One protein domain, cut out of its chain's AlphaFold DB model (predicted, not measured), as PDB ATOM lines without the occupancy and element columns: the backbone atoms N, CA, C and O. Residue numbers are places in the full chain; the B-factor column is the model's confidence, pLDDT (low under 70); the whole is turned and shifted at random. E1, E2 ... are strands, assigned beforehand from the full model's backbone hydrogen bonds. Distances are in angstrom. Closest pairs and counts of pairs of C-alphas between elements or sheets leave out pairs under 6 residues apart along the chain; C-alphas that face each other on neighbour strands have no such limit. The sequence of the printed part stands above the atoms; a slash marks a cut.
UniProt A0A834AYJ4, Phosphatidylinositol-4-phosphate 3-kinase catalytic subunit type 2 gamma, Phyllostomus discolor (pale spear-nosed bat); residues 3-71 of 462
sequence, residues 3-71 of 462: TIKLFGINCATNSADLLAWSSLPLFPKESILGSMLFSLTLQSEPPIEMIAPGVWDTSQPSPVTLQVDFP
ATOM      1  N   THR A   3      31.814 -38.318 248.126       87.25
ATOM      2  CA  THR A   3      31.374 -39.510 247.395       87.25
ATOM      3  C   THR A   3      31.010 -40.587 248.400       87.25
ATOM      4  O   THR A   3      31.842 -40.979 249.216       87.25
ATOM      5  N   ILE A   4      29.773 -41.069 248.332       87.19
ATOM      6  CA  ILE A   4      29.249 -42.107 249.219       87.19
ATOM      7  C   ILE A   4      29.009 -43.367 248.398       87.19
ATOM      8  O   ILE A   4      28.454 -43.301 247.301       87.19
ATOM      9  N   LYS A   5      29.425 -44.516 248.937       88.88
ATOM     10  CA  LYS A   5      29.308 -45.825 248.290       88.88
ATOM     11  C   LYS A   5      28.668 -46.824 249.242       88.88
ATOM     12  O   LYS A   5      29.071 -46.928 250.399       88.88
ATOM     13  N   LEU A   6      27.695 -47.563 248.732       89.31
ATOM     14  CA  LEU A   6      27.024 -48.656 249.415       89.31
ATOM     15  C   LEU A   6      27.540 -49.978 248.847       89.31
ATOM     16  O   LEU A   6      27.385 -50.238 247.654       89.31
ATOM     17  N   PHE A   7      28.117 -50.812 249.707       90.56
ATOM     18  CA  PHE A   7      28.630 -52.130 249.342       90.56
ATOM     19  C   PHE A   7      27.804 -53.240 249.988       90.56
ATOM     20  O   PHE A   7      27.405 -53.137 251.149       90.56
ATOM     21  N   GLY A   8      27.577 -54.313 249.235       90.56
ATOM     22  CA  GLY A   8      27.048 -55.576 249.729       90.56
ATOM     23  C   GLY A   8      28.195 -56.546 249.960       90.56
ATOM     24  O   GLY A   8      29.072 -56.669 249.110       90.56
ATOM     25  N   ILE A   9      28.202 -57.229 251.103       92.38
ATOM     26  CA  ILE A   9      29.213 -58.244 251.412       92.38
ATOM     27  C   ILE A   9      28.586 -59.614 251.181       92.38
ATOM     28  O   ILE A   9      27.618 -59.983 251.849       92.38
ATOM     29  N   ASN A  10      29.134 -60.378 250.240       89.00
ATOM     30  CA  ASN A  10      28.708 -61.752 250.020       89.00
ATOM     31  C   ASN A  10      29.375 -62.667 251.056       89.00
ATOM     32  O   ASN A  10      30.580 -62.903 251.005       89.00
ATOM     33  N   CYS A  11      28.591 -63.216 251.987       86.44
ATOM     34  CA  CYS A  11      29.102 -64.058 253.073       86.44
ATOM     35  C   CYS A  11      29.791 -65.352 252.601       86.44
ATOM     36  O   CYS A  11      30.577 -65.918 253.355       86.44
ATOM     37  N   ALA A  12      29.505 -65.840 251.388       86.31
ATOM     38  CA  ALA A  12      30.098 -67.072 250.862       86.31
ATOM     39  C   ALA A  12      31.465 -66.836 250.197       86.31
ATOM     40  O   ALA A  12      32.355 -67.676 250.303       86.31
ATOM     41  N   THR A  13      31.632 -65.703 249.512       86.44
ATOM     42  CA  THR A  13      32.865 -65.348 248.783       86.44
ATOM     43  C   THR A  13      33.734 -64.333 249.527       86.44
ATOM     44  O   THR A  13      34.873 -64.103 249.130       86.44
ATOM     45  N   ASN A  14      33.203 -63.719 250.589       86.31
ATOM     46  CA  ASN A  14      33.779 -62.586 251.315       86.31
ATOM     47  C   ASN A  14      34.171 -61.407 250.398       86.31
ATOM     48  O   ASN A  14      35.109 -60.665 250.687       86.31
ATOM     49  N   SER A  15      33.470 -61.254 249.269       88.75
ATOM     50  CA  SER A  15      33.668 -60.163 248.313       88.75
ATOM     51  C   SER A  15      32.728 -58.996 248.617       88.75
ATOM     52  O   SER A  15      31.581 -59.204 249.015       88.75
ATOM     53  N   ALA A  16      33.231 -57.774 248.430       89.69
ATOM     54  CA  ALA A  16      32.452 -56.546 248.536       89.69
ATOM     55  C   ALA A  16      32.043 -56.076 247.136       89.69
ATOM     56  O   ALA A  16      32.897 -55.688 246.337       89.69
ATOM     57  N   ASP A  17      30.745 -56.085 246.864       89.12
ATOM     58  CA  ASP A  17      30.180 -55.678 245.583       89.12
ATOM     59  C   ASP A  17      29.547 -54.290 245.721       89.12
ATOM     60  O   ASP A  17      28.781 -54.032 246.654       89.12
ATOM     61  N   LEU A  18      29.881 -53.369 244.811       88.44
ATOM     62  CA  LEU A  18      29.283 -52.033 244.794       88.44
ATOM     63  C   LEU A  18      27.807 -52.147 244.400       88.44
ATOM     64  O   LEU A  18      27.493 -52.557 243.285       88.44
ATOM     65  N   LEU A  19      26.911 -51.760 245.306       88.06
ATOM     66  CA  LEU A  19      25.466 -51.798 245.080       88.06
ATOM     67  C   LEU A  19      24.944 -50.463 244.567       88.06
ATOM     68  O   LEU A  19      24.132 -50.430 243.647       88.06
ATOM     69  N   ALA A  20      25.381 -49.368 245.189       88.06
ATOM     70  CA  ALA A  20      24.937 -48.032 244.829       88.06
ATOM     71  C   ALA A  20      25.965 -46.968 245.221       88.06
ATOM     72  O   ALA A  20      26.765 -47.176 246.135       88.06
ATOM     73  N   TRP A  21      25.934 -45.806 244.576       87.56
ATOM     74  CA  TRP A  21      26.807 -44.686 244.933       87.56
ATOM     75  C   TRP A  21      26.165 -43.330 244.633       87.56
ATOM     76  O   TRP A  21      25.143 -43.245 243.955       87.56
ATOM     77  N   SER A  22      26.743 -42.257 245.166       85.25
ATOM     78  CA  SER A  22      26.390 -40.874 244.829       85.25
ATOM     79  C   SER A  22      27.580 -39.953 245.097       85.25
ATOM     80  O   SER A  22      28.450 -40.290 245.904       85.25
ATOM     81  N   SER A  23      27.647 -38.807 244.421       84.56
ATOM     82  CA  SER A  23      28.708 -37.817 244.630       84.56
ATOM     83  C   SER A  23      28.165 -36.400 244.543       84.56
ATOM     84  O   SER A  23      27.475 -36.070 243.584       84.56
ATOM     85  N   LEU A  24      28.469 -35.565 245.542       77.69
ATOM     86  CA  LEU A  24      27.945 -34.200 245.642       77.69
ATOM     87  C   LEU A  24      29.005 -33.208 246.149       77.69
ATOM     88  O   LEU A  24      29.940 -33.593 246.865       77.69
ATOM     89  N   PRO A  25      28.896 -31.916 245.799       77.94
ATOM     90  CA  PRO A  25      29.759 -30.888 246.366       77.94
ATOM     91  C   PRO A  25      29.441 -30.662 247.851       77.94
ATOM     92  O   PRO A  25      28.288 -30.489 248.218       77.94
ATOM     93  N   LEU A  26      30.481 -30.627 248.696       76.19
ATOM     94  CA  LEU A  26      30.363 -30.327 250.135       76.19
ATOM     95  C   LEU A  26      30.023 -28.857 250.415       76.19
ATOM     96  O   LEU A  26      29.447 -28.547 251.446       76.19
ATOM     97  N   PHE A  27      30.381 -27.971 249.488       72.44
ATOM     98  CA  PHE A  27      30.110 -26.540 249.554       72.44
ATOM     99  C   PHE A  27      29.309 -26.144 248.303       72.44
ATOM    100  O   PHE A  27      29.901 -25.742 247.295       72.44
ATOM    101  N   PRO A  28      27.981 -26.355 248.281       65.69
ATOM    102  CA  PRO A  28      27.120 -25.812 247.240       65.69
ATOM    103  C   PRO A  28      26.998 -24.290 247.402       65.69
ATOM    104  O   PRO A  28      27.372 -23.727 248.428       65.69
ATOM    105  N   LYS A  29      26.432 -23.611 246.394       59.62
ATOM    106  CA  LYS A  29      26.048 -22.189 246.514       59.62
ATOM    107  C   LYS A  29      25.044 -21.944 247.653       59.62
ATOM    108  O   LYS A  29      24.972 -20.835 248.164       59.62
ATOM    109  N   GLU A  30      24.290 -22.972 248.034       58.53
ATOM    110  CA  GLU A  30      23.357 -22.977 249.158       58.53
ATOM    111  C   GLU A  30      23.969 -23.788 250.314       58.53
ATOM    112  O   GLU A  30      24.523 -24.867 250.093       58.53
ATOM    113  N   SER A  31      23.904 -23.264 251.540       59.16
ATOM    114  CA  SER A  31      24.490 -23.894 252.731       59.16
ATOM    115  C   SER A  31      23.856 -25.259 253.019       59.16
ATOM    116  O   SER A  31      22.638 -25.347 253.184       59.16
ATOM    117  N   ILE A  32      24.671 -26.312 253.152       61.09
ATOM    118  CA  ILE A  32      24.206 -27.623 253.629       61.09
ATOM    119  C   ILE A  32      24.092 -27.552 255.152       61.09
ATOM    120  O   ILE A  32      25.078 -27.725 255.863       61.09
ATOM    121  N   LEU A  33      22.893 -27.278 255.661       64.44
ATOM    122  CA  LEU A  33      22.598 -27.344 257.091       64.44
ATOM    123  C   LEU A  33      21.530 -28.408 257.349       64.44
ATOM    124  O   LEU A  33      20.456 -28.379 256.752       64.44
ATOM    125  N   GLY A  34      21.826 -29.327 258.271       74.38
ATOM    126  CA  GLY A  34      20.888 -30.344 258.747       74.38
ATOM    127  C   GLY A  34      20.855 -31.630 257.919       74.38
ATOM    128  O   GLY A  34      21.845 -32.039 257.309       74.38
ATOM    129  N   SER A  35      19.708 -32.307 257.968       78.81
ATOM    130  CA  SER A  35      19.462 -33.589 257.309       78.81
ATOM    131  C   SER A  35      19.280 -33.416 255.806       78.81
ATOM    132  O   SER A  35      18.335 -32.761 255.361       78.81
ATOM    133  N   MET A  36      20.140 -34.053 255.015       77.94
ATOM    134  CA  MET A  36      20.037 -34.056 253.560       77.94
ATOM    135  C   MET A  36      19.756 -35.471 253.051       77.94
ATOM    136  O   MET A  36      20.348 -36.451 253.508       77.94
ATOM    137  N   LEU A  37      18.823 -35.574 252.103       81.31
ATOM    138  CA  LEU A  37      18.470 -36.826 251.441       81.31
ATOM    139  C   LEU A  37      19.241 -36.957 250.128       81.31
ATOM    140  O   LEU A  37      19.193 -36.084 249.262       81.31
ATOM    141  N   PHE A  38      19.909 -38.090 249.967       79.56
ATOM    142  CA  PHE A  38      20.746 -38.423 248.828       79.56
ATOM    143  C   PHE A  38      20.149 -39.586 248.060       79.56
ATOM    144  O   PHE A  38      20.014 -40.696 248.569       79.56
ATOM    145  N   SER A  39      19.838 -39.338 246.796       82.50
ATOM    146  CA  SER A  39      19.520 -40.396 245.844       82.50
ATOM    147  C   SER A  39      20.799 -41.125 245.427       82.50
ATOM    148  O   SER A  39      21.751 -40.483 244.969       82.50
ATOM    149  N   LEU A  40      20.825 -42.450 245.593       83.69
ATOM    150  CA  LEU A  40      21.936 -43.298 245.164       83.69
ATOM    151  C   LEU A  40      21.638 -43.949 243.811       83.69
ATOM    152  O   LEU A  40      20.569 -44.516 243.588       83.69
ATOM    153  N   THR A  41      22.619 -43.935 242.918       81.81
ATOM    154  CA  THR A  41      22.524 -44.620 241.633       81.81
ATOM    155  C   THR A  41      22.959 -46.074 241.723       81.81
ATOM    156  O   THR A  41      23.933 -46.385 242.402       81.81
ATOM    157  N   LEU A  42      22.258 -46.950 240.998       82.00
ATOM    158  CA  LEU A  42      22.652 -48.346 240.768       82.00
ATOM    159  C   LEU A  42      23.547 -48.515 239.526       82.00
ATOM    160  O   LEU A  42      23.923 -49.634 239.183       82.00
ATOM    161  N   GLN A  43      23.834 -47.436 238.791       78.44
ATOM    162  CA  GLN A  43      24.745 -47.510 237.650       78.44
ATOM    163  C   GLN A  43      26.169 -47.784 238.137       78.44
ATOM    164  O   GLN A  43      26.540 -47.391 239.243       78.44
ATOM    165  N   SER A  44      26.987 -48.401 237.281       82.44
ATOM    166  CA  SER A  44      28.423 -48.534 237.532       82.44
ATOM    167  C   SER A  44      29.029 -47.179 237.894       82.44
ATOM    168  O   SER A  44      28.573 -46.140 237.415       82.44
ATOM    169  N   GLU A  45      30.043 -47.161 238.747       81.12
ATOM    170  CA  GLU A  45      30.773 -45.928 239.019       81.12
ATOM    171  C   GLU A  45      31.592 -45.537 237.780       81.12
ATOM    172  O   GLU A  45      32.216 -46.412 237.167       81.12
ATOM    173  N   PRO A  46      31.594 -44.258 237.367       81.62
ATOM    174  CA  PRO A  46      32.544 -43.797 236.373       81.62
ATOM    175  C   PRO A  46      33.972 -43.830 236.955       81.62
ATOM    176  O   PRO A  46      34.148 -43.911 238.172       81.62
ATOM    177  N   PRO A  47      35.013 -43.734 236.111       82.31
ATOM    178  CA  PRO A  47      36.379 -43.523 236.589       82.31
ATOM    179  C   PRO A  47      36.454 -42.349 237.575       82.31
ATOM    180  O   PRO A  47      35.723 -41.366 237.421       82.31
ATOM    181  N   ILE A  48      37.342 -42.427 238.571       75.00
ATOM    182  CA  ILE A  48      37.466 -41.409 239.633       75.00
ATOM    183  C   ILE A  48      37.715 -40.018 239.038       75.00
ATOM    184  O   ILE A  48      37.179 -39.023 239.520       75.00
ATOM    185  N   GLU A  49      38.461 -39.950 237.938       73.81
ATOM    186  CA  GLU A  49      38.773 -38.728 237.195       73.81
ATOM    187  C   GLU A  49      37.536 -38.059 236.575       73.81
ATOM    188  O   GLU A  49      37.603 -36.899 236.169       73.81
ATOM    189  N   MET A  50      36.421 -38.784 236.479       76.31
ATOM    190  CA  MET A  50      35.133 -38.313 235.974       76.31
ATOM    191  C   MET A  50      34.120 -38.037 237.092       76.31
ATOM    192  O   MET A  50      32.998 -37.625 236.799       76.31
ATOM    193  N   ILE A  51      34.483 -38.238 238.360       78.19
ATOM    194  CA  ILE A  51      33.626 -37.867 239.487       78.19
ATOM    195  C   ILE A  51      33.678 -36.348 239.648       78.19
ATOM    196  O   ILE A  51      34.669 -35.778 240.101       78.19
ATOM    197  N   ALA A  52      32.585 -35.694 239.279       81.56
ATOM    198  CA  ALA A  52      32.449 -34.246 239.287       81.56
ATOM    199  C   ALA A  52      31.054 -33.838 239.787       81.56
ATOM    200  O   ALA A  52      30.162 -34.681 239.837       81.56
ATOM    201  N   PRO A  53      30.818 -32.563 240.139       74.31
ATOM    202  CA  PRO A  53      29.520 -32.106 240.654       74.31
ATOM    203  C   PRO A  53      28.321 -32.396 239.749       74.31
ATOM    204  O   PRO A  53      27.203 -32.513 240.240       74.31
ATOM    205  N   GLY A  54      28.545 -32.512 238.439       72.44
ATOM    206  CA  GLY A  54      27.511 -32.867 237.470       72.44
ATOM    207  C   GLY A  54      27.327 -34.348 237.199       72.44
ATOM    208  O   GLY A  54      26.515 -34.702 236.345       72.44
ATOM    209  N   VAL A  55      28.097 -35.197 237.877       77.00
ATOM    210  CA  VAL A  55      27.986 -36.642 237.744       77.00
ATOM    211  C   VAL A  55      26.700 -37.087 238.444       77.00
ATOM    212  O   VAL A  55      26.496 -36.769 239.610       77.00
ATOM    213  N   TRP A  56      25.866 -37.835 237.720       71.19
ATOM    214  CA  TRP A  56      24.528 -38.316 238.093       71.19
ATOM    215  C   TRP A  56      23.358 -37.364 237.794       71.19
ATOM    216  O   TRP A  56      23.329 -36.186 238.144       71.19
ATOM    217  N   ASP A  57      22.341 -37.934 237.143       65.06
ATOM    218  CA  ASP A  57      21.104 -37.264 236.766       65.06
ATOM    219  C   ASP A  57      20.037 -37.444 237.854       65.06
ATOM    220  O   ASP A  57      19.429 -38.508 237.983       65.06
ATOM    221  N   THR A  58      19.765 -36.379 238.610       61.47
ATOM    222  CA  THR A  58      18.718 -36.364 239.642       61.47
ATOM    223  C   THR A  58      17.301 -36.524 239.082       61.47
ATOM    224  O   THR A  58      16.366 -36.661 239.866       61.47
ATOM    225  N   SER A  59      17.096 -36.490 237.756       59.78
ATOM    226  CA  SER A  59      15.777 -36.726 237.155       59.78
ATOM    227  C   SER A  59      15.415 -38.210 237.034       59.78
ATOM    228  O   SER A  59      14.299 -38.528 236.625       59.78
ATOM    229  N   GLN A  60      16.341 -39.127 237.328       63.56
ATOM    230  CA  GLN A  60      16.070 -40.565 237.353       63.56
ATOM    231  C   GLN A  60      15.535 -40.963 238.740       63.56
ATOM    232  O   GLN A  60      16.143 -40.594 239.747       63.56
ATOM    233  N   PRO A  61      14.425 -41.721 238.831       64.56
ATOM    234  CA  PRO A  61      13.921 -42.191 240.115       64.56
ATOM    235  C   PRO A  61      14.959 -43.094 240.790       64.56
ATOM    236  O   PRO A  61      15.425 -44.074 240.207       64.56
ATOM    237  N   SER A  62      15.324 -42.749 242.024       69.56
ATOM    238  CA  SER A  62      16.296 -43.501 242.811       69.56
ATOM    239  C   SER A  62      15.611 -44.606 243.614       69.56
ATOM    240  O   SER A  62      14.703 -44.302 244.389       69.56
ATOM    241  N   PRO A  63      16.038 -45.874 243.499       72.56
ATOM    242  CA  PRO A  63      15.485 -46.956 244.309       72.56
ATOM    243  C   PRO A  63      15.985 -46.914 245.759       72.56
ATOM    244  O   PRO A  63      15.354 -47.494 246.638       72.56
ATOM    245  N   VAL A  64      17.109 -46.235 246.020       84.25
ATOM    246  CA  VAL A  64      17.714 -46.126 247.352       84.25
ATOM    247  C   VAL A  64      17.922 -44.657 247.695       84.25
ATOM    248  O   VAL A  64      18.487 -43.897 246.909       84.25
ATOM    249  N   THR A  65      17.466 -44.260 248.880       85.94
ATOM    250  CA  THR A  65      17.710 -42.924 249.429       85.94
ATOM    251  C   THR A  65      18.501 -43.065 250.717       85.94
ATOM    252  O   THR A  65      18.137 -43.856 251.584       85.94
ATOM    253  N   LEU A  66      19.585 -42.310 250.832       86.00
ATOM    254  CA  LEU A  66      20.401 -42.214 252.030       86.00
ATOM    255  C   LEU A  66      20.134 -40.868 252.695       86.00
ATOM    256  O   LEU A  66      20.213 -39.839 252.037       86.00
ATOM    257  N   GLN A  67      19.864 -40.859 253.991       88.12
ATOM    258  CA  GLN A  67      19.868 -39.629 254.773       88.12
ATOM    259  C   GLN A  67      21.245 -39.463 255.416       88.12
ATOM    260  O   GLN A  67      21.733 -40.398 256.052       88.12
ATOM    261  N   VAL A  68      21.869 -38.295 255.250       86.44
ATOM    262  CA  VAL A  68      23.061 -37.911 256.022       86.44
ATOM    263  C   VAL A  68      22.762 -36.609 256.739       86.44
ATOM    264  O   VAL A  68      22.314 -35.638 256.129       86.44
ATOM    265  N   ASP A  69      23.025 -36.603 258.038       85.44
ATOM    266  CA  ASP A  69      22.868 -35.431 258.882       85.44
ATOM    267  C   ASP A  69      24.207 -34.698 258.962       85.44
ATOM    268  O   ASP A  69      25.194 -35.233 259.476       85.44
ATOM    269  N   PHE A  70      24.254 -33.479 258.424       81.94
ATOM    270  CA  PHE A  70      25.441 -32.635 258.521       81.94
ATOM    271  C   PHE A  70      25.410 -31.862 259.837       81.94
ATOM    272  O   PHE A  70      24.355 -31.336 260.216       81.94
ATOM    273  N   PRO A  71      26.547 -31.769 260.549       79.31
ATOM    274  CA  PRO A  71      26.613 -30.988 261.771       79.31
ATOM    275  C   PRO A  71      26.286 -29.528 261.456       79.31
ATOM    276  O   PRO A  71      26.786 -28.974 260.473       79.31
TER     277      PRO A  71
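What this domain is: This is residues 3 to 71 of the 462 residues of the protein "Phosphatidylinositol-4-phosphate 3-kinase catalytic subunit type 2 gamma" of Phyllostomus discolor (pale spear-nosed bat) (UniProt A0A834AYJ4). Two hairpins meet: the longer, E1 and E2, reaches out to its tip at residues 11 to 14, and E3 and E4 meet it away from that tip, with a wide loop, residues 41 to 63, joining E3 to E4. The 69 printed residues hold no named helix and four strands in two antiparallel sheets, E1 - E2 and E3 - E4; the class is all strand, with under half of the residues in named elements. The whole is elongated, 44 by 26 by 22 A, and only just loose, close to compact, with a radius of gyration of the C-alphas of 13.6 A.

How they stand to each other: E1, residues 3 to 10, and E2, residues 15 to 24, form an antiparallel hairpin at 163 degrees; N 6 and O 20, 2.8 A apart, are within hydrogen-bond range. E2 bends by 56 degrees at residue 19. E3, residues 34 to 40, and E4, residues 64 to 70, form another at 153 degrees, with N 38 and O 66 at 2.7 A. The closest C-alphas of E2 and E3, Trp 21 and Leu 40, are 5.1 A apart.

Where its parts are: E1 spans 22.6 A from C-alpha 3 at (31.374, -39.510, 247.395); E2 spans 26.7 A, E3 18.8 A, and E4 19.1 A to C-alpha 70 at (25.441, -32.635, 258.521).

The domain as a whole: The farthest C-alphas, Ala 12 and Lys 29, are 45.3 A apart. The printed part has no cut; the link E3 to E4 is long, 23 residues. Residues 28 to 33 and 57 to 62 have pLDDT under 70.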